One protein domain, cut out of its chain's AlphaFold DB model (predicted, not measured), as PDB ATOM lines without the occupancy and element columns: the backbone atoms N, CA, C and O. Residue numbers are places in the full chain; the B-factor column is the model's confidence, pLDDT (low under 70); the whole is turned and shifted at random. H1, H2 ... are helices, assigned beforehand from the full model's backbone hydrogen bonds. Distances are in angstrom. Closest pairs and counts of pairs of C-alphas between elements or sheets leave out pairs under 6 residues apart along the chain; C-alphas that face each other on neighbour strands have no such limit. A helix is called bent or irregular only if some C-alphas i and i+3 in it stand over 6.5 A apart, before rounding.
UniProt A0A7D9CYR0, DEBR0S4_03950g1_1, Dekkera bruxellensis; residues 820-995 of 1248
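Overview. This is residues 820 to 995 of the 1248 residues of the protein "DEBR0S4_03950g1_1" of Dekkera bruxellensis (UniProt A0A7D9CYR0). A core of four helices in two layers, with H4 and H8 side by side over H3 and H6, is closed at one end by the short helix H7. H9 and H10 lie beyond H8, while H1, H2 and the stretch with no named element, residues 970 to 995, lie on the side of H4 and H8 away from H3 and H6. H5 is farthest out, on a loop at the other end of the long axis from H10. The printed part has 176 residues, with ten named helices, H1 to H10 in order along the chain, and no named strand; the class is all helix. It is compact, with a radius of gyration of the C-alphas of 15.8 A, and rounded, with spans of 48 by 35 by 31 A.

Along the chain. H1 is residues 823 to 826, beginning at C-alpha 823 at (-34.380, -5.072, 6.609); it is irregular, with C-alphas 823 and 826 7.1 A apart. H2 is residues 830 to 839, 14.3 A from first to last C-alpha. H3, residues 850 to 862, is 18.7 A long. H4, residues 867 to 887, is the longest helix at 29.6 A and runs from C-alpha 867 at (-53.296, -7.918, -13.848) to C-alpha 887 at (-46.234, -25.753, 8.636). H5, residues 892 to 898, H6, residues 906 to 913, and H7, residues 918 to 925, are short. H8 is residues 927 to 937, 15.3 A, and H9 is residues 944 to 952, 12.4 A. H10, residues 958 to 969, is 16.4 A long and ends at C-alpha 969 at (-31.002, 0.062, -6.313).

Arrangement. H4 is the hub, touching H3, H6 and H8. H4 and H8 run the same way at a shallow tilt of 14 degrees, and their closest C-alphas, of Ile 874 and Ile 933, are 5.5 A apart. H3 and H4 form a helical hairpin at a steep tilt of 37 degrees, only just past shallow; residues 853 to 857 of H3 touch residues 873 to 876 of H4, closest at the C-alphas of Ser 856 and Ile 873, 7.2 A. Residues 877 to 884 of H4 touch H6, the closest C-alphas being those of Val 881 and Pro 906, 5.8 A. H3 and H6 are close but not clearly touching, with the C-alphas of Leu 854 and Ile 909 closest at 7.3 A. H7 touches H3 at residues 860 to 862 of H3, where the C-alphas of Lys 861 and Met 922 are closest at 4.4 A. H7 and H8 form a second helical hairpin at a steep tilt of 39 degrees, closest at the C-alphas of Ile 923 and Thr 930, 6.1 A. H10 is close to H8 but not clearly touching, with the C-alphas of Phe 931 and Tyr 963 closest at 7.2 A. H9 is likewise close to H10, with the C-alphas of Leu 951 and Ile 960 closest at 7.3 A. H2 is close to H4 but not clearly touching, about perpendicular at 80 degrees, with the C-alphas of Phe 832 and Ser 875 closest at 7.9 A. H1 and H4 are apart, and H5 is apart from H8. In H2, H3, H4, H5, H6, H8, H9 and H10 every O i to N i+4 pair is within hydrogen-bond range; in H7 it is 3 of 4, and H1 is too short for such a pair.

Size, cuts and confidence. The two C-alphas farthest apart, those of Gly 893 and Gln 958, are 48.5 A from each other. The printed part has no cut, and no link between its helices is long. The mean pLDDT of the printed part is 77.1; it is under 70 at residues 839 to 844, 883 to 903, 916 to 917 and 975 to 984.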
ATOM      1  N   ILE A 820     -31.053 -15.615   4.681       72.75
ATOM      2  CA  ILE A 820     -32.070 -14.946   5.508       72.75
ATOM      3  C   ILE A 820     -32.572 -13.632   4.904       72.75
ATOM      4  O   ILE A 820     -31.881 -12.923   4.174       72.75
ATOM      5  N   ARG A 821     -33.810 -13.278   5.258       77.75
ATOM      6  CA  ARG A 821     -34.461 -12.020   4.871       77.75
ATOM      7  C   ARG A 821     -33.946 -10.857   5.717       77.75
ATOM      8  O   ARG A 821     -33.820 -10.976   6.937       77.75
ATOM      9  N   ARG A 822     -33.703  -9.713   5.074       79.25
ATOM     10  CA  ARG A 822     -33.049  -8.539   5.680       79.25
ATOM     11  C   ARG A 822     -33.949  -7.300   5.651       79.25
ATOM     12  O   ARG A 822     -34.956  -7.252   4.946       79.25
ATOM     13  N   GLY A 823     -33.599  -6.302   6.462       80.31
ATOM     14  CA  GLY A 823     -34.380  -5.072   6.609       80.31
ATOM     15  C   GLY A 823     -35.829  -5.330   7.044       80.31
ATOM     16  O   GLY A 823     -36.113  -6.212   7.853       80.31
ATOM     17  N   GLN A 824     -36.766  -4.564   6.481       78.44
ATOM     18  CA  GLN A 824     -38.191  -4.650   6.823       78.44
ATOM     19  C   GLN A 824     -38.906  -5.890   6.248       78.44
ATOM     20  O   GLN A 824     -40.060  -6.131   6.604       78.44
ATOM     21  N   ASN A 825     -38.248  -6.719   5.420       82.88
ATOM     22  CA  ASN A 825     -38.902  -7.846   4.735       82.88
ATOM     23  C   ASN A 825     -39.350  -8.983   5.685       82.88
ATOM     24  O   ASN A 825     -40.050  -9.913   5.273       82.88
ATOM     25  N   ASN A 826     -38.967  -8.910   6.961       77.38
ATOM     26  CA  ASN A 826     -39.456  -9.788   8.024       77.38
ATOM     27  C   ASN A 826     -40.878  -9.431   8.508       77.38
ATOM     28  O   ASN A 826     -41.489 -10.217   9.226       77.38
ATOM     29  N   ILE A 827     -41.431  -8.286   8.091       78.62
ATOM     30  CA  ILE A 827     -42.770  -7.806   8.461       78.62
ATOM     31  C   ILE A 827     -43.705  -7.923   7.249       78.62
ATOM     32  O   ILE A 827     -43.354  -7.484   6.156       78.62
ATOM     33  N   LEU A 828     -44.905  -8.486   7.430       81.94
ATOM     34  CA  LEU A 828     -45.943  -8.557   6.387       81.94
ATOM     35  C   LEU A 828     -46.736  -7.248   6.294       81.94
ATOM     36  O   LEU A 828     -47.071  -6.662   7.327       81.94
ATOM     37  N   THR A 829     -47.115  -6.825   5.085       81.69
ATOM     38  CA  THR A 829     -47.908  -5.601   4.884       81.69
ATOM     39  C   THR A 829     -49.309  -5.718   5.509       81.69
ATOM     40  O   THR A 829     -49.891  -6.808   5.512       81.69
ATOM     41  N   PRO A 830     -49.909  -4.619   6.016       77.88
ATOM     42  CA  PRO A 830     -51.260  -4.652   6.589       77.88
ATOM     43  C   PRO A 830     -52.326  -5.174   5.613       77.88
ATOM     44  O   PRO A 830     -53.243  -5.884   6.021       77.88
ATOM     45  N   GLU A 831     -52.169  -4.879   4.320       80.50
ATOM     46  CA  GLU A 831     -53.028  -5.378   3.241       80.50
ATOM     47  C   GLU A 831     -52.973  -6.907   3.134       80.50
ATOM     48  O   GLU A 831     -54.011  -7.573   3.148       80.50
ATOM     49  N   PHE A 832     -51.766  -7.486   3.098       82.94
ATOM     50  CA  PHE A 832     -51.598  -8.935   3.035       82.94
ATOM     51  C   PHE A 832     -52.053  -9.617   4.335       82.94
ATOM     52  O   PHE A 832     -52.682 -10.672   4.291       82.94
ATOM     53  N   GLN A 833     -51.849  -8.987   5.498       79.50
ATOM     54  CA  GLN A 833     -52.403  -9.470   6.768       79.50
ATOM     55  C   GLN A 833     -53.942  -9.488   6.781       79.50
ATOM     56  O   GLN A 833     -54.536 -10.423   7.320       79.50
ATOM     57  N   ALA A 834     -54.607  -8.489   6.191       78.62
ATOM     58  CA  ALA A 834     -56.065  -8.483   6.043       78.62
ATOM     59  C   ALA A 834     -56.547  -9.585   5.081       78.62
ATOM     60  O   ALA A 834     -57.557 -10.239   5.341       78.62
ATOM     61  N   LEU A 835     -55.788  -9.840   4.013       79.94
ATOM     62  CA  LEU A 835     -56.050 -10.891   3.028       79.94
ATOM     63  C   LEU A 835     -55.877 -12.304   3.635       79.94
ATOM     64  O   LEU A 835     -56.705 -13.185   3.418       79.94
ATOM     65  N   LEU A 836     -54.881 -12.503   4.506       75.81
ATOM     66  CA  LEU A 836     -54.752 -13.719   5.321       75.81
ATOM     67  C   LEU A 836     -55.938 -13.890   6.287       75.81
ATOM     68  O   LEU A 836     -56.516 -14.975   6.362       75.81
ATOM     69  N   LYS A 837     -56.359 -12.820   6.977       73.12
ATOM     70  CA  LYS A 837     -57.524 -12.851   7.883       73.12
ATOM     71  C   LYS A 837     -58.834 -13.169   7.150       73.12
ATOM     72  O   LYS A 837     -59.671 -13.869   7.710       73.12
ATOM     73  N   SER A 838     -59.006 -12.727   5.900       71.38
ATOM     74  CA  SER A 838     -60.187 -13.077   5.099       71.38
ATOM     75  C   SER A 838     -60.153 -14.518   4.576       71.38
ATOM     76  O   SER A 838     -61.203 -15.151   4.497       71.38
ATOM     77  N   SER A 839     -58.973 -15.085   4.291       66.88
ATOM     78  CA  SER A 839     -58.849 -16.500   3.893       66.88
ATOM     79  C   SER A 839     -59.275 -17.485   4.993       66.88
ATOM     80  O   SER A 839     -59.907 -18.496   4.695       66.88
ATOM     81  N   ALA A 840     -59.056 -17.143   6.268       60.25
ATOM     82  CA  ALA A 840     -59.558 -17.910   7.411       60.25
ATOM     83  C   ALA A 840     -61.101 -17.906   7.524       60.25
ATOM     84  O   ALA A 840     -61.670 -18.750   8.213       60.25
ATOM     85  N   ALA A 841     -61.781 -16.981   6.837       54.88
ATOM     86  CA  ALA A 841     -63.239 -16.858   6.808       54.88
ATOM     87  C   ALA A 841     -63.891 -17.397   5.514       54.88
ATOM     88  O   ALA A 841     -65.118 -17.448   5.436       54.88
ATOM     89  N   GLY A 842     -63.120 -17.803   4.490       53.12
ATOM     90  CA  GLY A 842     -63.688 -18.245   3.211       53.12
ATOM     91  C   GLY A 842     -62.698 -18.894   2.235       53.12
ATOM     92  O   GLY A 842     -61.622 -18.371   1.960       53.12
ATOM     93  N   LYS A 843     -63.105 -20.022   1.635       53.06
ATOM     94  CA  LYS A 843     -62.269 -20.909   0.794       53.06
ATOM     95  C   LYS A 843     -61.895 -20.381  -0.613       53.06
ATOM     96  O   LYS A 843     -61.516 -21.184  -1.459       53.06
ATOM     97  N   SER A 844     -62.009 -19.082  -0.907       56.69
ATOM     98  CA  SER A 844     -61.800 -18.538  -2.270       56.69
ATOM     99  C   SER A 844     -60.742 -17.431  -2.387       56.69
ATOM    100  O   SER A 844     -60.673 -16.767  -3.419       56.69
ATOM    101  N   THR A 845     -59.943 -17.187  -1.346       70.81
ATOM    102  CA  THR A 845     -58.988 -16.060  -1.320       70.81
ATOM    103  C   THR A 845     -57.651 -16.362  -2.016       70.81
ATOM    104  O   THR A 845     -56.991 -15.442  -2.498       70.81
ATOM    105  N   PHE A 846     -57.277 -17.641  -2.136       80.69
ATOM    106  CA  PHE A 846     -56.035 -18.117  -2.763       80.69
ATOM    107  C   PHE A 846     -56.301 -19.289  -3.717       80.69
ATOM    108  O   PHE A 846     -57.284 -20.014  -3.555       80.69
ATOM    109  N   ILE A 847     -55.413 -19.499  -4.694       80.81
ATOM    110  CA  ILE A 847     -55.513 -20.608  -5.653       80.81
ATOM    111  C   ILE A 847     -55.017 -21.895  -4.981       80.81
ATOM    112  O   ILE A 847     -53.832 -22.034  -4.702       80.81
ATOM    113  N   LEU A 848     -55.915 -22.848  -4.727       76.38
ATOM    114  CA  LEU A 848     -55.618 -24.127  -4.069       76.38
ATOM    115  C   LEU A 848     -56.394 -25.275  -4.752       76.38
ATOM    116  O   LEU A 848     -57.387 -25.003  -5.436       76.38
ATOM    117  N   PRO A 849     -55.998 -26.553  -4.580       76.31
ATOM    118  CA  PRO A 849     -54.727 -27.051  -4.020       76.31
ATOM    119  C   PRO A 849     -53.536 -26.838  -4.984       76.31
ATOM    120  O   PRO A 849     -53.691 -26.216  -6.037       76.31
ATOM    121  N   MET A 850     -52.345 -27.359  -4.657       82.06
ATOM    122  CA  MET A 850     -51.087 -27.106  -5.388       82.06
ATOM    123  C   MET A 850     -51.171 -27.338  -6.912       82.06
ATOM    124  O   MET A 850     -50.594 -26.568  -7.682       82.06
ATOM    125  N   HIS A 851     -51.938 -28.325  -7.397       79.94
ATOM    126  CA  HIS A 851     -52.071 -28.545  -8.847       79.94
ATOM    127  C   HIS A 851     -52.717 -27.357  -9.589       79.94
ATOM    128  O   HIS A 851     -52.349 -27.084 -10.732       79.94
ATOM    129  N   ASN A 852     -53.608 -26.595  -8.940       84.31
ATOM    130  CA  ASN A 852     -54.198 -25.384  -9.519       84.31
ATOM    131  C   ASN A 852     -53.196 -24.219  -9.565       84.31
ATOM    132  O   ASN A 852     -53.260 -23.391 -10.477       84.31
ATOM    133  N   ILE A 853     -52.231 -24.177  -8.638       87.00
ATOM    134  CA  ILE A 853     -51.113 -23.224  -8.675       87.00
ATOM    135  C   ILE A 853     -50.221 -23.536  -9.881       87.00
ATOM    136  O   ILE A 853     -49.984 -22.659 -10.708       87.00
ATOM    137  N   LEU A 854     -49.806 -24.796 -10.042       85.50
ATOM    138  CA  LEU A 854     -48.987 -25.234 -11.180       85.50
ATOM    139  C   LEU A 854     -49.701 -25.024 -12.529       85.50
ATOM    140  O   LEU A 854     -49.083 -24.553 -13.482       85.50
ATOM    141  N   ALA A 855     -51.014 -25.269 -12.607       86.00
ATOM    142  CA  ALA A 855     -51.819 -24.952 -13.791       86.00
ATOM    143  C   ALA A 855     -51.897 -23.436 -14.076       86.00
ATOM    144  O   ALA A 855     -51.889 -23.015 -15.235       86.00
ATOM    145  N   SER A 856     -51.915 -22.597 -13.037       87.62
ATOM    146  CA  SER A 856     -51.901 -21.132 -13.173       87.62
ATOM    147  C   SER A 856     -50.530 -20.595 -13.607       87.62
ATOM    148  O   SER A 856     -50.456 -19.666 -14.412       87.62
ATOM    149  N   LEU A 857     -49.436 -21.222 -13.161       87.19
ATOM    150  CA  LEU A 857     -48.081 -20.959 -13.659       87.19
ATOM    151  C   LEU A 857     -47.926 -21.420 -15.124       87.19
ATOM    152  O   LEU A 857     -47.359 -20.696 -15.942       87.19
ATOM    153  N   ALA A 858     -48.531 -22.550 -15.508       85.62
ATOM    154  CA  ALA A 858     -48.606 -22.983 -16.906       85.62
ATOM    155  C   ALA A 858     -49.426 -22.022 -17.790       85.62
ATOM    156  O   ALA A 858     -49.101 -21.825 -18.965       85.62
ATOM    157  N   ALA A 859     -50.447 -21.359 -17.236       86.94
ATOM    158  CA  ALA A 859     -51.160 -20.283 -17.923       86.94
ATOM    159  C   ALA A 859     -50.269 -19.038 -18.128       86.94
ATOM    160  O   ALA A 859     -50.268 -18.481 -19.224       86.94
ATOM    161  N   LEU A 860     -49.453 -18.649 -17.137       85.62
ATOM    162  CA  LEU A 860     -48.446 -17.579 -17.287       85.62
ATOM    163  C   LEU A 860     -47.363 -17.906 -18.330       85.62
ATOM    164  O   LEU A 860     -46.812 -16.988 -18.936       85.62
ATOM    165  N   LYS A 861     -47.069 -19.194 -18.554       84.25
ATOM    166  CA  LYS A 861     -46.117 -19.675 -19.571       84.25
ATOM    167  C   LYS A 861     -46.652 -19.590 -21.012       84.25
ATOM    168  O   LYS A 861     -45.865 -19.596 -21.952       84.25
ATOM    169  N   SER A 862     -47.976 -19.570 -21.192       83.62
ATOM    170  CA  SER A 862     -48.635 -19.823 -22.488       83.62
ATOM    171  C   SER A 862     -49.501 -18.678 -23.020       83.62
ATOM    172  O   SER A 862     -49.885 -18.704 -24.189       83.62
ATOM    173  N   LYS A 863     -49.840 -17.683 -22.193       88.44
ATOM    174  CA  LYS A 863     -50.634 -16.513 -22.596       88.44
ATOM    175  C   LYS A 863     -50.409 -15.325 -21.668       88.44
ATOM    176  O   LYS A 863     -50.086 -15.487 -20.493       88.44
ATOM    177  N   THR A 864     -50.650 -14.122 -22.176       87.81
ATOM    178  CA  THR A 864     -50.760 -12.913 -21.351       87.81
ATOM    179  C   THR A 864     -51.961 -13.033 -20.402       87.81
ATOM    180  O   THR A 864     -53.044 -13.458 -20.814       87.81
ATOM    181  N   LEU A 865     -51.788 -12.686 -19.122       89.44
ATOM    182  CA  LEU A 865     -52.862 -12.740 -18.118       89.44
ATOM    183  C   LEU A 865     -53.291 -11.340 -17.629       89.44
ATOM    184  O   LEU A 865     -52.465 -10.426 -17.555       89.44
ATOM    185  N   PRO A 866     -54.573 -11.147 -17.250       89.44
ATOM    186  CA  PRO A 866     -55.037  -9.898 -16.647       89.44
ATOM    187  C   PRO A 866     -54.323  -9.602 -15.323       89.44
ATOM    188  O   PRO A 866     -54.119 -10.500 -14.508       89.44
ATOM    189  N   ALA A 867     -54.038  -8.325 -15.048       85.50
ATOM    190  CA  ALA A 867     -53.296  -7.918 -13.848       85.50
ATOM    191  C   ALA A 867     -53.924  -8.414 -12.527       85.50
ATOM    192  O   ALA A 867     -53.201  -8.822 -11.623       85.50
ATOM    193  N   LYS A 868     -55.263  -8.472 -12.428       85.69
ATOM    194  CA  LYS A 868     -55.961  -9.048 -11.260       85.69
ATOM    195  C   LYS A 868     -55.657 -10.543 -11.067       85.69
ATOM    196  O   LYS A 868     -55.480 -10.986  -9.939       85.69
ATOM    197  N   THR A 869     -55.564 -11.306 -12.157       87.62
ATOM    198  CA  THR A 869     -55.199 -12.731 -12.133       87.62
ATOM    199  C   THR A 869     -53.734 -12.907 -11.740       87.62
ATOM    200  O   THR A 869     -53.433 -13.737 -10.891       87.62
ATOM    201  N   CYS A 870     -52.834 -12.082 -12.283       88.69
ATOM    202  CA  CYS A 870     -51.420 -12.078 -11.897       88.69
ATOM    203  C   CYS A 870     -51.230 -11.764 -10.405       88.69
ATOM    204  O   CYS A 870     -50.525 -12.505  -9.728       88.69
ATOM    205  N   GLN A 871     -51.909 -10.740  -9.870       90.69
ATOM    206  CA  GLN A 871     -51.866 -10.431  -8.437       90.69
ATOM    207  C   GLN A 871     -52.383 -11.599  -7.590       90.69
ATOM    208  O   GLN A 871     -51.775 -11.930  -6.583       90.69
ATOM    209  N   HIS A 872     -53.468 -12.262  -8.000       89.00
ATOM    210  CA  HIS A 872     -54.006 -13.419  -7.278       89.00
ATOM    211  C   HIS A 872     -53.028 -14.613  -7.265       89.00
ATOM    212  O   HIS A 872     -52.911 -15.295  -6.246       89.00
ATOM    213  N   ILE A 873     -52.262 -14.823  -8.346       89.56
ATOM    214  CA  ILE A 873     -51.160 -15.802  -8.385       89.56
ATOM    215  C   ILE A 873     -50.023 -15.371  -7.445       89.56
ATOM    216  O   ILE A 873     -49.623 -16.170  -6.605       89.56
ATOM    217  N   ILE A 874     -49.544 -14.123  -7.522       90.31
ATOM    218  CA  ILE A 874     -48.462 -13.590  -6.666       90.31
ATOM    219  C   ILE A 874     -48.834 -13.702  -5.180       90.31
ATOM    220  O   ILE A 874     -48.086 -14.288  -4.400       90.31
ATOM    221  N   SER A 875     -50.033 -13.254  -4.798       88.12
ATOM    222  CA  SER A 875     -50.547 -13.374  -3.430       88.12
ATOM    223  C   SER A 875     -50.686 -14.835  -2.978       88.12
ATOM    224  O   SER A 875     -50.495 -15.126  -1.801       88.12
ATOM    225  N   THR A 876     -50.979 -15.766  -3.896       88.38
ATOM    226  CA  THR A 876     -50.986 -17.207  -3.593       88.38
ATOM    227  C   THR A 876     -49.570 -17.754  -3.397       88.38
ATOM    228  O   THR A 876     -49.356 -18.538  -2.478       88.38
ATOM    229  N   VAL A 877     -48.581 -17.328  -4.193       88.44
ATOM    230  CA  VAL A 877     -47.172 -17.703  -3.972       88.44
ATOM    231  C   VAL A 877     -46.707 -17.200  -2.605       88.44
ATOM    232  O   VAL A 877     -46.212 -17.997  -1.816       88.44
ATOM    233  N   ALA A 878     -46.968 -15.933  -2.267       87.12
ATOM    234  CA  ALA A 878     -46.681 -15.369  -0.946       87.12
ATOM    235  C   ALA A 878     -47.337 -16.165   0.202       87.12
ATOM    236  O   ALA A 878     -46.717 -16.395   1.244       87.12
ATOM    237  N   PHE A 879     -48.576 -16.637   0.004       85.75
ATOM    238  CA  PHE A 879     -49.254 -17.525   0.950       85.75
ATOM    239  C   PHE A 879     -48.543 -18.876   1.093       85.75
ATOM    240  O   PHE A 879     -48.323 -19.307   2.220       85.75
ATOM    241  N   VAL A 880     -48.121 -19.520  -0.003       82.69
ATOM    242  CA  VAL A 880     -47.370 -20.790   0.052       82.69
ATOM    243  C   VAL A 880     -46.001 -20.618   0.718       82.69
ATOM    244  O   VAL A 880     -45.599 -21.490   1.486       82.69
ATOM    245  N   VAL A 881     -45.308 -19.495   0.497       81.38
ATOM    246  CA  VAL A 881     -44.043 -19.179   1.190       81.38
ATOM    247  C   VAL A 881     -44.270 -19.069   2.703       81.38
ATOM    248  O   VAL A 881     -43.582 -19.733   3.473       81.38
ATOM    249  N   LYS A 882     -45.287 -18.311   3.143       75.56
ATOM    250  CA  LYS A 882     -45.640 -18.200   4.571       75.56
ATOM    251  C   LYS A 882     -46.094 -19.539   5.168       75.56
ATOM    252  O   LYS A 882     -45.662 -19.906   6.257       75.56
ATOM    253  N   TYR A 883     -46.947 -20.275   4.456       68.75
ATOM    254  CA  TYR A 883     -47.475 -21.561   4.909       68.75
ATOM    255  C   TYR A 883     -46.374 -22.617   5.030       68.75
ATOM    256  O   TYR A 883     -46.379 -23.379   5.990       68.75
ATOM    257  N   GLY A 884     -45.397 -22.638   4.115       59.47
ATOM    258  CA  GLY A 884     -44.237 -23.528   4.202       59.47
ATOM    259  C   GLY A 884     -43.423 -23.325   5.484       59.47
ATOM    260  O   GLY A 884     -42.995 -24.301   6.096       59.47
ATOM    261  N   GLU A 885     -43.270 -22.076   5.929       60.97
ATOM    262  CA  GLU A 885     -42.560 -21.728   7.166       60.97
ATOM    263  C   GLU A 885     -43.367 -22.082   8.424       60.97
ATOM    264  O   GLU A 885     -42.838 -22.704   9.341       60.97
ATOM    265  N   GLU A 886     -44.665 -21.768   8.464       54.78
ATOM    266  CA  GLU A 886     -45.501 -22.071   9.636       54.78
ATOM    267  C   GLU A 886     -45.815 -23.576   9.763       54.78
ATOM    268  O   GLU A 886     -45.827 -24.115  10.869       54.78
ATOM    269  N   ASN A 887     -45.986 -24.302   8.654       54.56
ATOM    270  CA  ASN A 887     -46.234 -25.753   8.636       54.56
ATOM    271  C   ASN A 887     -45.033 -26.559   9.187       54.56
ATOM    272  O   ASN A 887     -45.222 -27.636   9.754       54.56
ATOM    273  N   LEU A 888     -43.804 -26.037   9.109       52.12
ATOM    274  CA  LEU A 888     -42.641 -26.642   9.778       52.12
ATOM    275  C   LEU A 888     -42.727 -26.580  11.315       52.12
ATOM    276  O   LEU A 888     -42.102 -27.402  11.980       52.12
ATOM    277  N   LEU A 889     -43.515 -25.652  11.871       50.59
ATOM    278  CA  LEU A 889     -43.651 -25.400  13.312       50.59
ATOM    279  C   LEU A 889     -44.981 -25.909  13.909       50.59
ATOM    280  O   LEU A 889     -45.112 -26.006  15.128       50.59
ATOM    281  N   MET A 890     -45.977 -26.239  13.079       51.53
ATOM    282  CA  MET A 890     -47.277 -26.748  13.537       51.53
ATOM    283  C   MET A 890     -47.239 -28.221  13.973       51.53
ATOM    284  O   MET A 890     -46.584 -29.064  13.358       51.53
ATOM    285  N   THR A 891     -48.062 -28.564  14.965       53.06
ATOM    286  CA  THR A 891     -48.386 -29.955  15.330       53.06
ATOM    287  C   THR A 891     -49.379 -30.592  14.349       53.06
ATOM    288  O   THR A 891     -50.162 -29.902  13.693       53.06
ATOM    289  N   ASN A 892     -49.418 -31.927  14.284       52.72
ATOM    290  CA  ASN A 892     -50.305 -32.664  13.366       52.72
ATOM    291  C   ASN A 892     -51.802 -32.331  13.554       52.72
ATOM    292  O   ASN A 892     -52.547 -32.307  12.576       52.72
ATOM    293  N   GLY A 893     -52.238 -32.015  14.780       48.44
ATOM    294  CA  GLY A 893     -53.615 -31.583  15.060       48.44
ATOM    295  C   GLY A 893     -53.935 -30.176  14.540       48.44
ATOM    296  O   GLY A 893     -55.029 -29.945  14.029       48.44
ATOM    297  N   GLN A 894     -52.975 -29.246  14.599       51.84
ATOM    298  CA  GLN A 894     -53.137 -27.896  14.040       51.84
ATOM    299  C   GLN A 894     -53.206 -27.929  12.507       51.84
ATOM    300  O   GLN A 894     -54.044 -27.248  11.925       51.84
ATOM    301  N   LYS A 895     -52.392 -28.781  11.867       51.47
ATOM    302  CA  LYS A 895     -52.414 -29.007  10.412       51.47
ATOM    303  C   LYS A 895     -53.794 -29.484   9.945       51.47
ATOM    304  O   LYS A 895     -54.428 -28.838   9.114       51.47
ATOM    305  N   ALA A 896     -54.325 -30.529  10.587       48.50
ATOM    306  CA  ALA A 896     -55.659 -31.057  10.292       48.50
ATOM    307  C   ALA A 896     -56.775 -29.990  10.357       48.50
ATOM    308  O   ALA A 896     -57.702 -30.030   9.549       48.50
ATOM    309  N   ALA A 897     -56.670 -29.008  11.262       52.25
ATOM    310  CA  ALA A 897     -57.645 -27.923  11.397       52.25
ATOM    311  C   ALA A 897     -57.601 -26.876  10.261       52.25
ATOM    312  O   ALA A 897     -58.594 -26.182  10.048       52.25
ATOM    313  N   TRP A 898     -56.490 -26.756   9.525       52.00
ATOM    314  CA  TRP A 898     -56.330 -25.793   8.420       52.00
ATOM    315  C   TRP A 898     -56.737 -26.360   7.048       52.00
ATOM    316  O   TRP A 898     -56.894 -25.601   6.094       52.00
ATOM    317  N   GLY A 899     -56.969 -27.674   6.951       51.09
ATOM    318  CA  GLY A 899     -57.357 -28.353   5.712       51.09
ATOM    319  C   GLY A 899     -56.155 -28.695   4.831       51.09
ATOM    320  O   GLY A 899     -55.914 -28.035   3.823       51.09
ATOM    321  N   ASN A 900     -55.421 -29.743   5.215       48.78
ATOM    322  CA  ASN A 900     -54.180 -30.171   4.565       48.78
ATOM    323  C   ASN A 900     -54.291 -30.366   3.043       48.78
ATOM    324  O   ASN A 900     -55.056 -31.199   2.557       48.78
ATOM    325  N   ASP A 901     -53.385 -29.706   2.327       56.97
ATOM    326  CA  ASP A 901     -52.724 -30.259   1.146       56.97
ATOM    327  C   ASP A 901     -51.251 -30.486   1.528       56.97
ATOM    328  O   ASP A 901     -50.476 -29.534   1.640       56.97
ATOM    329  N   ASP A 902     -50.858 -31.743   1.766       56.78
ATOM    330  CA  ASP A 902     -49.488 -32.108   2.177       56.78
ATOM    331  C   ASP A 902     -48.431 -31.815   1.085       56.78
ATOM    332  O   ASP A 902     -47.218 -31.859   1.336       56.78
ATOM    333  N   HIS A 903     -48.886 -31.474  -0.127       61.38
ATOM    334  CA  HIS A 903     -48.064 -31.043  -1.253       61.38
ATOM    335  C   HIS A 903     -47.959 -29.515  -1.388       61.38
ATOM    336  O   HIS A 903     -47.292 -29.040  -2.309       61.38
ATOM    337  N   LEU A 904     -48.556 -28.721  -0.489       71.75
ATOM    338  CA  LEU A 904     -48.493 -27.257  -0.552       71.75
ATOM    339  C   LEU A 904     -47.125 -26.724  -0.080       71.75
ATOM    340  O   LEU A 904     -46.942 -26.319   1.068       71.75
ATOM    341  N   ARG A 905     -46.148 -26.771  -0.993       74.06
ATOM    342  CA  ARG A 905     -44.711 -26.569  -0.752       74.06
ATOM    343  C   ARG A 905     -44.079 -25.569  -1.731       74.06
ATOM    344  O   ARG A 905     -44.244 -25.757  -2.942       74.06
ATOM    345  N   PRO A 906     -43.312 -24.557  -1.271       77.88
ATOM    346  CA  PRO A 906     -42.590 -23.653  -2.168       77.88
ATOM    347  C   PRO A 906     -41.548 -24.378  -3.037       77.88
ATOM    348  O   PRO A 906     -41.301 -23.940  -4.159       77.88
ATOM    349  N   GLU A 907     -41.007 -25.522  -2.592       79.00
ATOM    350  CA  GLU A 907     -40.053 -26.333  -3.365       79.00
ATOM    351  C   GLU A 907     -40.599 -26.731  -4.751       79.00
ATOM    352  O   GLU A 907     -39.858 -26.723  -5.735       79.00
ATOM    353  N   TYR A 908     -41.903 -27.029  -4.869       80.88
ATOM    354  CA  TYR A 908     -42.507 -27.367  -6.163       80.88
ATOM    355  C   TYR A 908     -42.604 -26.150  -7.091       80.88
ATOM    356  O   TYR A 908     -42.344 -26.277  -8.286       80.88
ATOM    357  N   ILE A 909     -42.912 -24.968  -6.548       83.94
ATOM    358  CA  ILE A 909     -42.994 -23.712  -7.310       83.94
ATOM    359  C   ILE A 909     -41.600 -23.315  -7.821       83.94
ATOM    360  O   ILE A 909     -41.451 -23.005  -9.004       83.94
ATOM    361  N   LEU A 910     -40.573 -23.422  -6.968       82.44
ATOM    362  CA  LEU A 910     -39.167 -23.255  -7.350       82.44
ATOM    363  C   LEU A 910     -38.776 -24.244  -8.460       82.44
ATOM    364  O   LEU A 910     -38.289 -23.821  -9.506       82.44
ATOM    365  N   SER A 911     -39.071 -25.540  -8.295       81.19
ATOM    366  CA  SER A 911     -38.755 -26.559  -9.311       81.19
ATOM    367  C   SER A 911     -39.447 -26.313 -10.659       81.19
ATOM    368  O   SER A 911     -38.868 -26.588 -11.707       81.19
ATOM    369  N   TYR A 912     -40.662 -25.748 -10.650       82.81
ATOM    370  CA  TYR A 912     -41.403 -25.416 -11.864       82.81
ATOM    371  C   TYR A 912     -40.776 -24.226 -12.601       82.81
ATOM    372  O   TYR A 912     -40.575 -24.286 -13.815       82.81
ATOM    373  N   ILE A 913     -40.439 -23.156 -11.878       82.06
ATOM    374  CA  ILE A 913     -39.871 -21.932 -12.463       82.06
ATOM    375  C   ILE A 913     -38.440 -22.180 -12.951       82.06
ATOM    376  O   ILE A 913     -38.119 -21.818 -14.083       82.06
ATOM    377  N   CYS A 914     -37.615 -22.871 -12.159       79.19
ATOM    378  CA  CYS A 914     -36.244 -23.232 -12.525       79.19
ATOM    379  C   CYS A 914     -36.145 -24.360 -13.572       79.19
ATOM    380  O   CYS A 914     -35.052 -24.639 -14.061       79.19
ATOM    381  N   SER A 915     -37.257 -25.003 -13.953       77.56
ATOM    382  CA  SER A 915     -37.268 -25.927 -15.095       77.56
ATOM    383  C   SER A 915     -37.033 -25.180 -16.413       77.56
ATOM    384  O   SER A 915     -37.462 -24.038 -16.581       77.56
ATOM    385  N   PHE A 916     -36.397 -25.823 -17.393       60.47
ATOM    386  CA  PHE A 916     -36.264 -25.276 -18.746       60.47
ATOM    387  C   PHE A 916     -37.397 -25.797 -19.656       60.47
ATOM    388  O   PHE A 916     -37.730 -26.980 -19.571       60.47
ATOM    389  N   PRO A 917     -38.015 -24.980 -20.535       62.38
ATOM    390  CA  PRO A 917     -37.914 -23.523 -20.676       62.38
ATOM    391  C   PRO A 917     -38.996 -22.797 -19.839       62.38
ATOM    392  O   PRO A 917     -39.761 -21.994 -20.361       62.38
ATOM    393  N   GLY A 918     -39.153 -23.137 -18.557       71.25
ATOM    394  CA  GLY A 918     -40.182 -22.617 -17.645       71.25
ATOM    395  C   GLY A 918     -40.152 -21.095 -17.504       71.25
ATOM    396  O   GLY A 918     -40.969 -20.408 -18.121       71.25
ATOM    397  N   MET A 919     -39.199 -20.564 -16.729       81.62
ATOM    398  CA  MET A 919     -39.091 -19.121 -16.474       81.62
ATOM    399  C   MET A 919     -38.965 -18.285 -17.756       81.62
ATOM    400  O   MET A 919     -39.628 -17.259 -17.870       81.62
ATOM    401  N   ILE A 920     -38.177 -18.718 -18.746       80.81
ATOM    402  CA  ILE A 920     -37.953 -17.958 -19.993       80.81
ATOM    403  C   ILE A 920     -39.273 -17.739 -20.754       80.81
ATOM    404  O   ILE A 920     -39.576 -16.617 -21.160       80.81
ATOM    405  N   SER A 921     -40.111 -18.775 -20.877       82.50
ATOM    406  CA  SER A 921     -41.437 -18.652 -21.500       82.50
ATOM    407  C   SER A 921     -42.455 -17.878 -20.645       82.50
ATOM    408  O   SER A 921     -43.459 -17.409 -21.177       82.50
ATOM    409  N   MET A 922     -42.227 -17.721 -19.337       86.12
ATOM    410  CA  MET A 922     -43.020 -16.815 -18.494       86.12
ATOM    411  C   MET A 922     -42.559 -15.354 -18.651       86.12
ATOM    412  O   MET A 922     -43.402 -14.460 -18.738       86.12
ATOM    413  N   ILE A 923     -41.247 -15.104 -18.778       86.19
ATOM    414  CA  ILE A 923     -40.674 -13.773 -19.045       86.19
ATOM    415  C   ILE A 923     -41.152 -13.227 -20.397       86.19
ATOM    416  O   ILE A 923     -41.479 -12.047 -20.480       86.19
ATOM    417  N   SER A 924     -41.255 -14.057 -21.442       84.31
ATOM    418  CA  SER A 924     -41.697 -13.591 -22.766       84.31
ATOM    419  C   SER A 924     -43.166 -13.142 -22.816       84.31
ATOM    420  O   SER A 924     -43.492 -12.233 -23.577       84.31
ATOM    421  N   HIS A 925     -44.049 -13.732 -22.001       86.12
ATOM    422  CA  HIS A 925     -45.480 -13.395 -21.975       86.12
ATOM    423  C   HIS A 925     -45.867 -12.428 -20.845       86.12
ATOM    424  O   HIS A 925     -46.721 -11.564 -21.035       86.12
ATOM    425  N   ASN A 926     -45.288 -12.576 -19.651       88.94
ATOM    426  CA  ASN A 926     -45.727 -11.894 -18.431       88.94
ATOM    427  C   ASN A 926     -44.529 -11.428 -17.565       88.94
ATOM    428  O   ASN A 926     -44.469 -11.774 -16.378       88.94
ATOM    429  N   PRO A 927     -43.571 -10.637 -18.095       86.75
ATOM    430  CA  PRO A 927     -42.285 -10.378 -17.434       86.75
ATOM    431  C   PRO A 927     -42.448  -9.781 -16.033       86.75
ATOM    432  O   PRO A 927     -41.988 -10.368 -15.056       86.75
ATOM    433  N   SER A 928     -43.201  -8.684 -15.889       86.06
ATOM    434  CA  SER A 928     -43.411  -8.027 -14.589       86.06
ATOM    435  C   SER A 928     -44.068  -8.936 -13.540       86.06
ATOM    436  O   SER A 928     -43.809  -8.771 -12.350       86.06
ATOM    437  N   ALA A 929     -44.919  -9.883 -13.958       87.69
ATOM    438  CA  ALA A 929     -45.552 -10.833 -13.040       87.69
ATOM    439  C   ALA A 929     -44.571 -11.941 -12.641       87.69
ATOM    440  O   ALA A 929     -44.503 -12.296 -11.472       87.69
ATOM    441  N   THR A 930     -43.764 -12.423 -13.590       89.31
ATOM    442  CA  THR A 930     -42.718 -13.427 -13.347       89.31
ATOM    443  C   THR A 930     -41.699 -12.924 -12.328       89.31
ATOM    444  O   THR A 930     -41.462 -13.596 -11.331       89.31
ATOM    445  N   PHE A 931     -41.178 -11.705 -12.493       90.25
ATOM    446  CA  PHE A 931     -40.242 -11.138 -11.515       90.25
ATOM    447  C   PHE A 931     -40.895 -10.812 -10.163       90.25
ATOM    448  O   PHE A 931     -40.233 -10.926  -9.142       90.25
ATOM    449  N   SER A 932     -42.193 -10.487 -10.117       89.69
ATOM    450  CA  SER A 932     -42.899 -10.307  -8.831       89.69
ATOM    451  C   SER A 932     -43.191 -11.641  -8.122       89.69
ATOM    452  O   SER A 932     -43.290 -11.678  -6.902       89.69
ATOM    453  N   ILE A 933     -43.281 -12.754  -8.859       90.88
ATOM    454  CA  ILE A 933     -43.273 -14.109  -8.281       90.88
ATOM    455  C   ILE A 933     -41.874 -14.441  -7.733       90.88
ATOM    456  O   ILE A 933     -41.765 -15.013  -6.654       90.88
ATOM    457  N   VAL A 934     -40.805 -14.045  -8.434       90.81
ATOM    458  CA  VAL A 934     -39.417 -14.196  -7.956       90.81
ATOM    459  C   VAL A 934     -39.151 -13.360  -6.696       90.81
ATOM    460  O   VAL A 934     -38.547 -13.881  -5.764       90.81
ATOM    461  N   ASP A 935     -39.652 -12.123  -6.615       91.50
ATOM    462  CA  ASP A 935     -39.543 -11.271  -5.417       91.50
ATOM    463  C   ASP A 935     -40.104 -11.966  -4.158       91.50
ATOM    464  O   ASP A 935     -39.485 -11.913  -3.096       91.50
ATOM    465  N   GLU A 936     -41.243 -12.661  -4.276       90.81
ATOM    466  CA  GLU A 936     -41.826 -13.466  -3.188       90.81
ATOM    467  C   GLU A 936     -41.027 -14.752  -2.910       90.81
ATOM    468  O   GLU A 936     -40.917 -15.175  -1.761       90.81
ATOM    469  N   LEU A 937     -40.429 -15.381  -3.926       89.69
ATOM    470  CA  LEU A 937     -39.627 -16.602  -3.754       89.69
ATOM    471  C   LEU A 937     -38.232 -16.336  -3.164       89.69
ATOM    472  O   LEU A 937     -37.716 -17.183  -2.439       89.69
ATOM    473  N   LEU A 938     -37.668 -15.137  -3.353       88.94
ATOM    474  CA  LEU A 938     -36.474 -14.655  -2.635       88.94
ATOM    475  C   LEU A 938     -36.689 -14.482  -1.120       88.94
ATOM    476  O   LEU A 938     -35.751 -14.125  -0.397       88.94
ATOM    477  N   MET A 939     -37.918 -14.703  -0.647       87.00
ATOM    478  CA  MET A 939     -38.286 -14.718   0.764       87.00
ATOM    479  C   MET A 939     -38.312 -16.131   1.361       87.00
ATOM    480  O   MET A 939     -38.524 -16.231   2.567       87.00
ATOM    481  N   VAL A 940     -38.110 -17.197   0.573       81.88
ATOM    482  CA  VAL A 940     -38.043 -18.585   1.067       81.88
ATOM    483  C   VAL A 940     -36.706 -18.834   1.771       81.88
ATOM    484  O   VAL A 940     -35.636 -18.639   1.197       81.88
ATOM    485  N   GLU A 941     -36.774 -19.314   3.010       73.56
ATOM    486  CA  GLU A 941     -35.610 -19.681   3.820       73.56
ATOM    487  C   GLU A 941     -34.770 -20.810   3.178       73.56
ATOM    488  O   GLU A 941     -35.285 -21.895   2.900       73.56
ATOM    489  N   GLY A 942     -33.464 -20.580   2.987       73.00
ATOM    490  CA  GLY A 942     -32.501 -21.605   2.541       73.00
ATOM    491  C   GLY A 942     -32.415 -21.876   1.030       73.00
ATOM    492  O   GLY A 942     -31.778 -22.856   0.643       73.00
ATOM    493  N   PHE A 943     -33.062 -21.059   0.189       76.69
ATOM    494  CA  PHE A 943     -33.004 -21.155  -1.284       76.69
ATOM    495  C   PHE A 943     -32.647 -19.828  -1.981       76.69
ATOM    496  O   PHE A 943     -32.676 -19.731  -3.211       76.69
ATOM    497  N   ARG A 944     -32.362 -18.778  -1.210       83.81
ATOM    498  CA  ARG A 944     -32.305 -17.395  -1.694       83.81
ATOM    499  C   ARG A 944     -31.071 -17.157  -2.565       83.81
ATOM    500  O   ARG A 944     -31.213 -16.707  -3.702       83.81
ATOM    501  N   THR A 945     -29.890 -17.526  -2.078       81.19
ATOM    502  CA  THR A 945     -28.627 -17.444  -2.824       81.19
ATOM    503  C   THR A 945     -28.676 -18.332  -4.067       81.19
ATOM    504  O   THR A 945     -28.302 -17.887  -5.150       81.19
ATOM    505  N   SER A 946     -29.241 -19.541  -3.969       81.19
ATOM    506  CA  SER A 946     -29.404 -20.450  -5.112       81.19
ATOM    507  C   SER A 946     -30.311 -19.874  -6.210       81.19
ATOM    508  O   SER A 946     -30.031 -20.052  -7.396       81.19
ATOM    509  N   LEU A 947     -31.384 -19.167  -5.835       85.31
ATOM    510  CA  LEU A 947     -32.288 -18.500  -6.777       85.31
ATOM    511  C   LEU A 947     -31.621 -17.281  -7.435       85.31
ATOM    512  O   LEU A 947     -31.728 -17.119  -8.649       85.31
ATOM    513  N   LEU A 948     -30.885 -16.466  -6.670       87.88
ATOM    514  CA  LEU A 948     -30.079 -15.357  -7.203       87.88
ATOM    515  C   LEU A 948     -29.009 -15.854  -8.189       87.88
ATOM    516  O   LEU A 948     -28.865 -15.293  -9.274       87.88
ATOM    517  N   TRP A 949     -28.313 -16.942  -7.848       85.19
ATOM    518  CA  TRP A 949     -27.302 -17.576  -8.696       85.19
ATOM    519  C   TRP A 949     -27.898 -18.129  -9.999       85.19
ATOM    520  O   TRP A 949     -27.371 -17.867 -11.082       85.19
ATOM    521  N   PHE A 950     -29.050 -18.810  -9.921       85.31
ATOM    522  CA  PHE A 950     -29.806 -19.269 -11.092       85.31
ATOM    523  C   PHE A 950     -30.218 -18.110 -12.014       85.31
ATOM    524  O   PHE A 950     -30.072 -18.213 -13.230       85.31
ATOM    525  N   LEU A 951     -30.698 -16.996 -11.451       86.38
ATOM    526  CA  LEU A 951     -31.084 -15.804 -12.214       86.38
ATOM    527  C   LEU A 951     -29.880 -15.143 -12.903       86.38
ATOM    528  O   LEU A 951     -30.006 -14.719 -14.051       86.38
ATOM    529  N   ALA A 952     -28.720 -15.088 -12.239       87.06
ATOM    530  CA  ALA A 952     -27.480 -14.555 -12.807       87.06
ATOM    531  C   ALA A 952     -26.907 -15.444 -13.930       87.06
ATOM    532  O   ALA A 952     -26.356 -14.920 -14.896       87.06
ATOM    533  N   ASN A 953     -27.093 -16.769 -13.844       84.25
ATOM    534  CA  ASN A 953     -26.642 -17.759 -14.835       84.25
ATOM    535  C   ASN A 953     -27.653 -18.061 -15.966       84.25
ATOM    536  O   ASN A 953     -27.383 -18.893 -16.833       84.25
ATOM    537  N   CYS A 954     -28.814 -17.402 -16.002       82.25
ATOM    538  CA  CYS A 954     -29.757 -17.523 -17.121       82.25
ATOM    539  C   CYS A 954     -29.267 -16.784 -18.381       82.25
ATOM    540  O   CYS A 954     -28.472 -15.852 -18.294       82.25
ATOM    541  N   GLU A 955     -29.758 -17.173 -19.564       81.25
ATOM    542  CA  GLU A 955     -29.327 -16.578 -20.841       81.25
ATOM    543  C   GLU A 955     -29.498 -15.041 -20.833       81.25
ATOM    544  O   GLU A 955     -30.615 -14.548 -20.610       81.25
ATOM    545  N   PRO A 956     -28.411 -14.266 -21.030       83.56
ATOM    546  CA  PRO A 956     -28.385 -12.856 -20.668       83.56
ATOM    547  C   PRO A 956     -29.273 -12.021 -21.586       83.56
ATOM    548  O   PRO A 956     -29.053 -11.894 -22.789       83.56
ATOM    549  N   ASN A 957     -30.287 -11.405 -20.986       82.31
ATOM    550  CA  ASN A 957     -31.279 -10.606 -21.687       82.31
ATOM    551  C   ASN A 957     -31.620  -9.331 -20.903       82.31
ATOM    552  O   ASN A 957     -31.390  -9.232 -19.695       82.31
ATOM    553  N   GLN A 958     -32.203  -8.352 -21.599       85.44
ATOM    554  CA  GLN A 958     -32.536  -7.041 -21.034       85.44
ATOM    555  C   GLN A 958     -33.453  -7.122 -19.800       85.44
ATOM    556  O   GLN A 958     -33.342  -6.286 -18.910       85.44
ATOM    557  N   TRP A 959     -34.334  -8.123 -19.712       87.06
ATOM    558  CA  TRP A 959     -35.246  -8.260 -18.575       87.06
ATOM    559  C   TRP A 959     -34.525  -8.677 -17.291       87.06
ATOM    560  O   TRP A 959     -34.819  -8.123 -16.235       87.06
ATOM    561  N   ILE A 960     -33.555  -9.594 -17.382       88.81
ATOM    562  CA  ILE A 960     -32.701  -9.993 -16.249       88.81
ATOM    563  C   ILE A 960     -31.852  -8.804 -15.779       88.81
ATOM    564  O   ILE A 960     -31.783  -8.531 -14.582       88.81
ATOM    565  N   PHE A 961     -31.269  -8.051 -16.715       89.75
ATOM    566  CA  PHE A 961     -30.495  -6.848 -16.400       89.75
ATOM    567  C   PHE A 961     -31.325  -5.770 -15.698       89.75
ATOM    568  O   PHE A 961     -30.908  -5.262 -14.660       89.75
ATOM    569  N   ASN A 962     -32.516  -5.457 -16.218       89.50
ATOM    570  CA  ASN A 962     -33.430  -4.510 -15.578       89.50
ATOM    571  C   ASN A 962     -33.872  -5.003 -14.189       89.50
ATOM    572  O   ASN A 962     -33.907  -4.217 -13.247       89.50
ATOM    573  N   TYR A 963     -34.152  -6.302 -14.033       90.38
ATOM    574  CA  TYR A 963     -34.519  -6.885 -12.742       90.38
ATOM    575  C   TYR A 963     -33.415  -6.706 -11.690       90.38
ATOM    576  O   TYR A 963     -33.683  -6.195 -10.602       90.38
ATOM    577  N   PHE A 964     -32.169  -7.065 -12.016       91.25
ATOM    578  CA  PHE A 964     -31.047  -6.877 -11.096       91.25
ATOM    579  C   PHE A 964     -30.730  -5.396 -10.849       91.25
ATOM    580  O   PHE A 964     -30.365  -5.039  -9.733       91.25
ATOM    581  N   HIS A 965     -30.927  -4.516 -11.836       89.44
ATOM    582  CA  HIS A 965     -30.797  -3.062 -11.673       89.44
ATOM    583  C   HIS A 965     -31.773  -2.524 -10.620       89.44
ATOM    584  O   HIS A 965     -31.356  -1.938  -9.620       89.44
ATOM    585  N   GLU A 966     -33.066  -2.801 -10.801       87.56
ATOM    586  CA  GLU A 966     -34.126  -2.447  -9.856       87.56
ATOM    587  C   GLU A 966     -33.873  -3.059  -8.465       87.56
ATOM    588  O   GLU A 966     -34.185  -2.432  -7.448       87.56
ATOM    589  N   LEU A 967     -33.310  -4.272  -8.397       89.75
ATOM    590  CA  LEU A 967     -33.037  -4.983  -7.144       89.75
ATOM    591  C   LEU A 967     -31.897  -4.323  -6.363       89.75
ATOM    592  O   LEU A 967     -32.092  -3.936  -5.213       89.75
ATOM    593  N   LEU A 968     -30.741  -4.126  -7.005       88.56
ATOM    594  CA  LEU A 968     -29.545  -3.524  -6.406       88.56
ATOM    595  C   LEU A 968     -29.795  -2.078  -5.938       88.56
ATOM    596  O   LEU A 968     -29.267  -1.654  -4.913       88.56
ATOM    597  N   ILE A 969     -30.641  -1.327  -6.650       85.00
ATOM    598  CA  ILE A 969     -31.002   0.062  -6.313       85.00
ATOM    599  C   ILE A 969     -32.069   0.141  -5.194       85.00
ATOM    600  O   ILE A 969     -32.275   1.207  -4.609       85.00
ATOM    601  N   GLY A 970     -32.743  -0.964  -4.855       84.00
ATOM    602  CA  GLY A 970     -33.810  -0.986  -3.847       84.00
ATOM    603  C   GLY A 970     -35.166  -0.477  -4.360       84.00
ATOM    604  O   GLY A 970     -35.913   0.164  -3.615       84.00
ATOM    605  N   GLN A 971     -35.472  -0.744  -5.634       82.31
ATOM    606  CA  GLN A 971     -36.782  -0.518  -6.257       82.31
ATOM    607  C   GLN A 971     -37.663  -1.785  -6.302       82.31
ATOM    608  O   GLN A 971     -38.880  -1.646  -6.409       82.31
ATOM    609  N   ARG A 972     -37.095  -2.997  -6.169       85.25
ATOM    610  CA  ARG A 972     -37.867  -4.248  -5.974       85.25
ATOM    611  C   ARG A 972     -38.407  -4.380  -4.546       85.25
ATOM    612  O   ARG A 972     -37.820  -3.861  -3.593       85.25
ATOM    613  N   GLY A 973     -39.495  -5.134  -4.388       81.94
ATOM    614  CA  GLY A 973     -40.290  -5.157  -3.158       81.94
ATOM    615  C   GLY A 973     -41.153  -3.897  -3.055       81.94
ATOM    616  O   GLY A 973     -41.735  -3.474  -4.049       81.94
ATOM    617  N   ASN A 974     -41.220  -3.277  -1.873       79.38
ATOM    618  CA  ASN A 974     -41.850  -1.964  -1.695       79.38
ATOM    619  C   ASN A 974     -40.763  -0.857  -1.664       79.38
ATOM    620  O   ASN A 974     -39.960  -0.833  -0.730       79.38
ATOM    621  N   PRO A 975     -40.674   0.033  -2.673       69.62
ATOM    622  CA  PRO A 975     -39.477   0.840  -2.951       69.62
ATOM    623  C   PRO A 975     -39.108   1.858  -1.858       69.62
ATOM    624  O   PRO A 975     -39.960   2.357  -1.126       69.62
ATOM    625  N   ARG A 976     -37.815   2.220  -1.794       59.69
ATOM    626  CA  ARG A 976     -37.248   3.163  -0.799       59.69
ATOM    627  C   ARG A 976     -37.889   4.558  -0.785       59.69
ATOM    628  O   ARG A 976     -37.928   5.185   0.268       59.69
ATOM    629  N   THR A 977     -38.333   5.066  -1.934       56.75
ATOM    630  CA  THR A 977     -38.851   6.433  -2.091       56.75
ATOM    631  C   THR A 977     -40.343   6.423  -2.416       56.75
ATOM    632  O   THR A 977     -40.773   5.905  -3.442       56.75
ATOM    633  N   THR A 978     -41.145   7.063  -1.567       50.72
ATOM    634  CA  THR A 978     -42.619   7.110  -1.647       50.72
ATOM    635  C   THR A 978     -43.180   8.018  -2.755       50.72
ATOM    636  O   THR A 978     -44.389   8.218  -2.830       50.72
ATOM    637  N   VAL A 979     -42.319   8.581  -3.610       44.94
ATOM    638  CA  VAL A 979     -42.656   9.678  -4.537       44.94
ATOM    639  C   VAL A 979     -43.454   9.215  -5.767       44.94
ATOM    640  O   VAL A 979     -44.208  10.015  -6.315       44.94
ATOM    641  N   ASP A 980     -43.366   7.943  -6.176       42.12
ATOM    642  CA  ASP A 980     -44.262   7.386  -7.205       42.12
ATOM    643  C   ASP A 980     -44.713   5.946  -6.870       42.12
ATOM    644  O   ASP A 980     -43.953   4.992  -7.066       42.12
ATOM    645  N   PRO A 981     -45.952   5.742  -6.377       42.31
ATOM    646  CA  PRO A 981     -46.489   4.432  -5.997       42.31
ATOM    647  C   PRO A 981     -46.940   3.601  -7.219       42.31
ATOM    648  O   PRO A 981     -48.039   3.044  -7.234       42.31
ATOM    649  N   ARG A 982     -46.129   3.565  -8.286       43.38
ATOM    650  CA  ARG A 982     -46.477   2.950  -9.586       43.38
ATOM    651  C   ARG A 982     -45.392   2.087 -10.234       43.38
ATOM    652  O   ARG A 982     -45.653   1.506 -11.288       43.38
ATOM    653  N   THR A 983     -44.196   1.990  -9.656       48.06
ATOM    654  CA  THR A 983     -43.080   1.251 -10.276       48.06
ATOM    655  C   THR A 983     -43.279  -0.267 -10.269       48.06
ATOM    656  O   THR A 983     -42.913  -0.922 -11.246       48.06
ATOM    657  N   SER A 984     -43.942  -0.840  -9.257       57.81
ATOM    658  CA  SER A 984     -44.448  -2.216  -9.323       57.81
ATOM    659  C   SER A 984     -45.909  -2.245  -9.797       57.81
ATOM    660  O   SER A 984     -46.782  -1.544  -9.291       57.81
ATOM    661  N   ARG A 985     -46.211  -3.105 -10.781       71.69
ATOM    662  CA  ARG A 985     -47.595  -3.365 -11.245       71.69
ATOM    663  C   ARG A 985     -48.416  -4.176 -10.224       71.69
ATOM    664  O   ARG A 985     -49.631  -4.292 -10.368       71.69
ATOM    665  N   TYR A 986     -47.739  -4.763  -9.242       84.75
ATOM    666  CA  TYR A 986     -48.257  -5.745  -8.299       84.75
ATOM    667  C   TYR A 986     -47.763  -5.411  -6.888       84.75
ATOM    668  O   TYR A 986     -46.634  -4.936  -6.732       84.75
ATOM    669  N   SER A 987     -48.595  -5.644  -5.873       82.94
ATOM    670  CA  SER A 987     -48.222  -5.430  -4.474       82.94
ATOM    671  C   SER A 987     -47.455  -6.627  -3.912       82.94
ATOM    672  O   SER A 987     -47.797  -7.784  -4.177       82.94
ATOM    673  N   PHE A 988     -46.412  -6.314  -3.142       88.31
ATOM    674  CA  PHE A 988     -45.508  -7.255  -2.477       88.31
ATOM    675  C   PHE A 988     -45.967  -7.521  -1.033       88.31
ATOM    676  O   PHE A 988     -46.432  -6.611  -0.340       88.31
ATOM    677  N   SER A 989     -45.832  -8.763  -0.565       86.31
ATOM    678  CA  SER A 989     -46.394  -9.236   0.709       86.31
ATOM    679  C   SER A 989     -45.746  -8.643   1.965       86.31
ATOM    680  O   SER A 989     -46.330  -8.722   3.050       86.31
ATOM    681  N   ARG A 990     -44.553  -8.044   1.842       85.19
ATOM    682  CA  ARG A 990     -43.699  -7.618   2.965       85.19
ATOM    683  C   ARG A 990     -43.316  -6.145   2.914       85.19
ATOM    684  O   ARG A 990     -43.274  -5.527   1.855       85.19
ATOM    685  N   CYS A 991     -43.019  -5.577   4.075       80.31
ATOM    686  CA  CYS A 991     -42.617  -4.183   4.204       80.31
ATOM    687  C   CYS A 991     -41.211  -3.931   3.626       80.31
ATOM    688  O   CYS A 991     -40.318  -4.782   3.698       80.31
ATOM    689  N   GLY A 992     -41.023  -2.726   3.087       80.06
ATOM    690  CA  GLY A 992     -39.760  -2.245   2.528       80.06
ATOM    691  C   GLY A 992     -39.289  -2.942   1.246       80.06
ATOM    692  O   GLY A 992     -39.916  -3.859   0.709       80.06
ATOM    693  N   HIS A 993     -38.153  -2.460   0.751       85.50
ATOM    694  CA  HIS A 993     -37.494  -2.940  -0.460       85.50
ATOM    695  C   HIS A 993     -36.716  -4.224  -0.163       85.50
ATOM    696  O   HIS A 993     -36.387  -4.490   0.996       85.50
ATOM    697  N   ILE A 994     -36.398  -5.011  -1.189       87.94
ATOM    698  CA  ILE A 994     -35.576  -6.213  -1.001       87.94
ATOM    699  C   ILE A 994     -34.121  -5.798  -0.744       87.94
ATOM    700  O   ILE A 994     -33.515  -5.104  -1.556       87.94
ATOM    701  N   VAL A 995     -33.569  -6.225   0.393       84.62
ATOM    702  CA  VAL A 995     -32.169  -5.984   0.784       84.62
ATOM    703  C   VAL A 995     -31.339  -7.233   0.497       84.62
ATOM    704  O   VAL A 995     -31.696  -8.316   0.963       84.62
TER     705      VAL A 995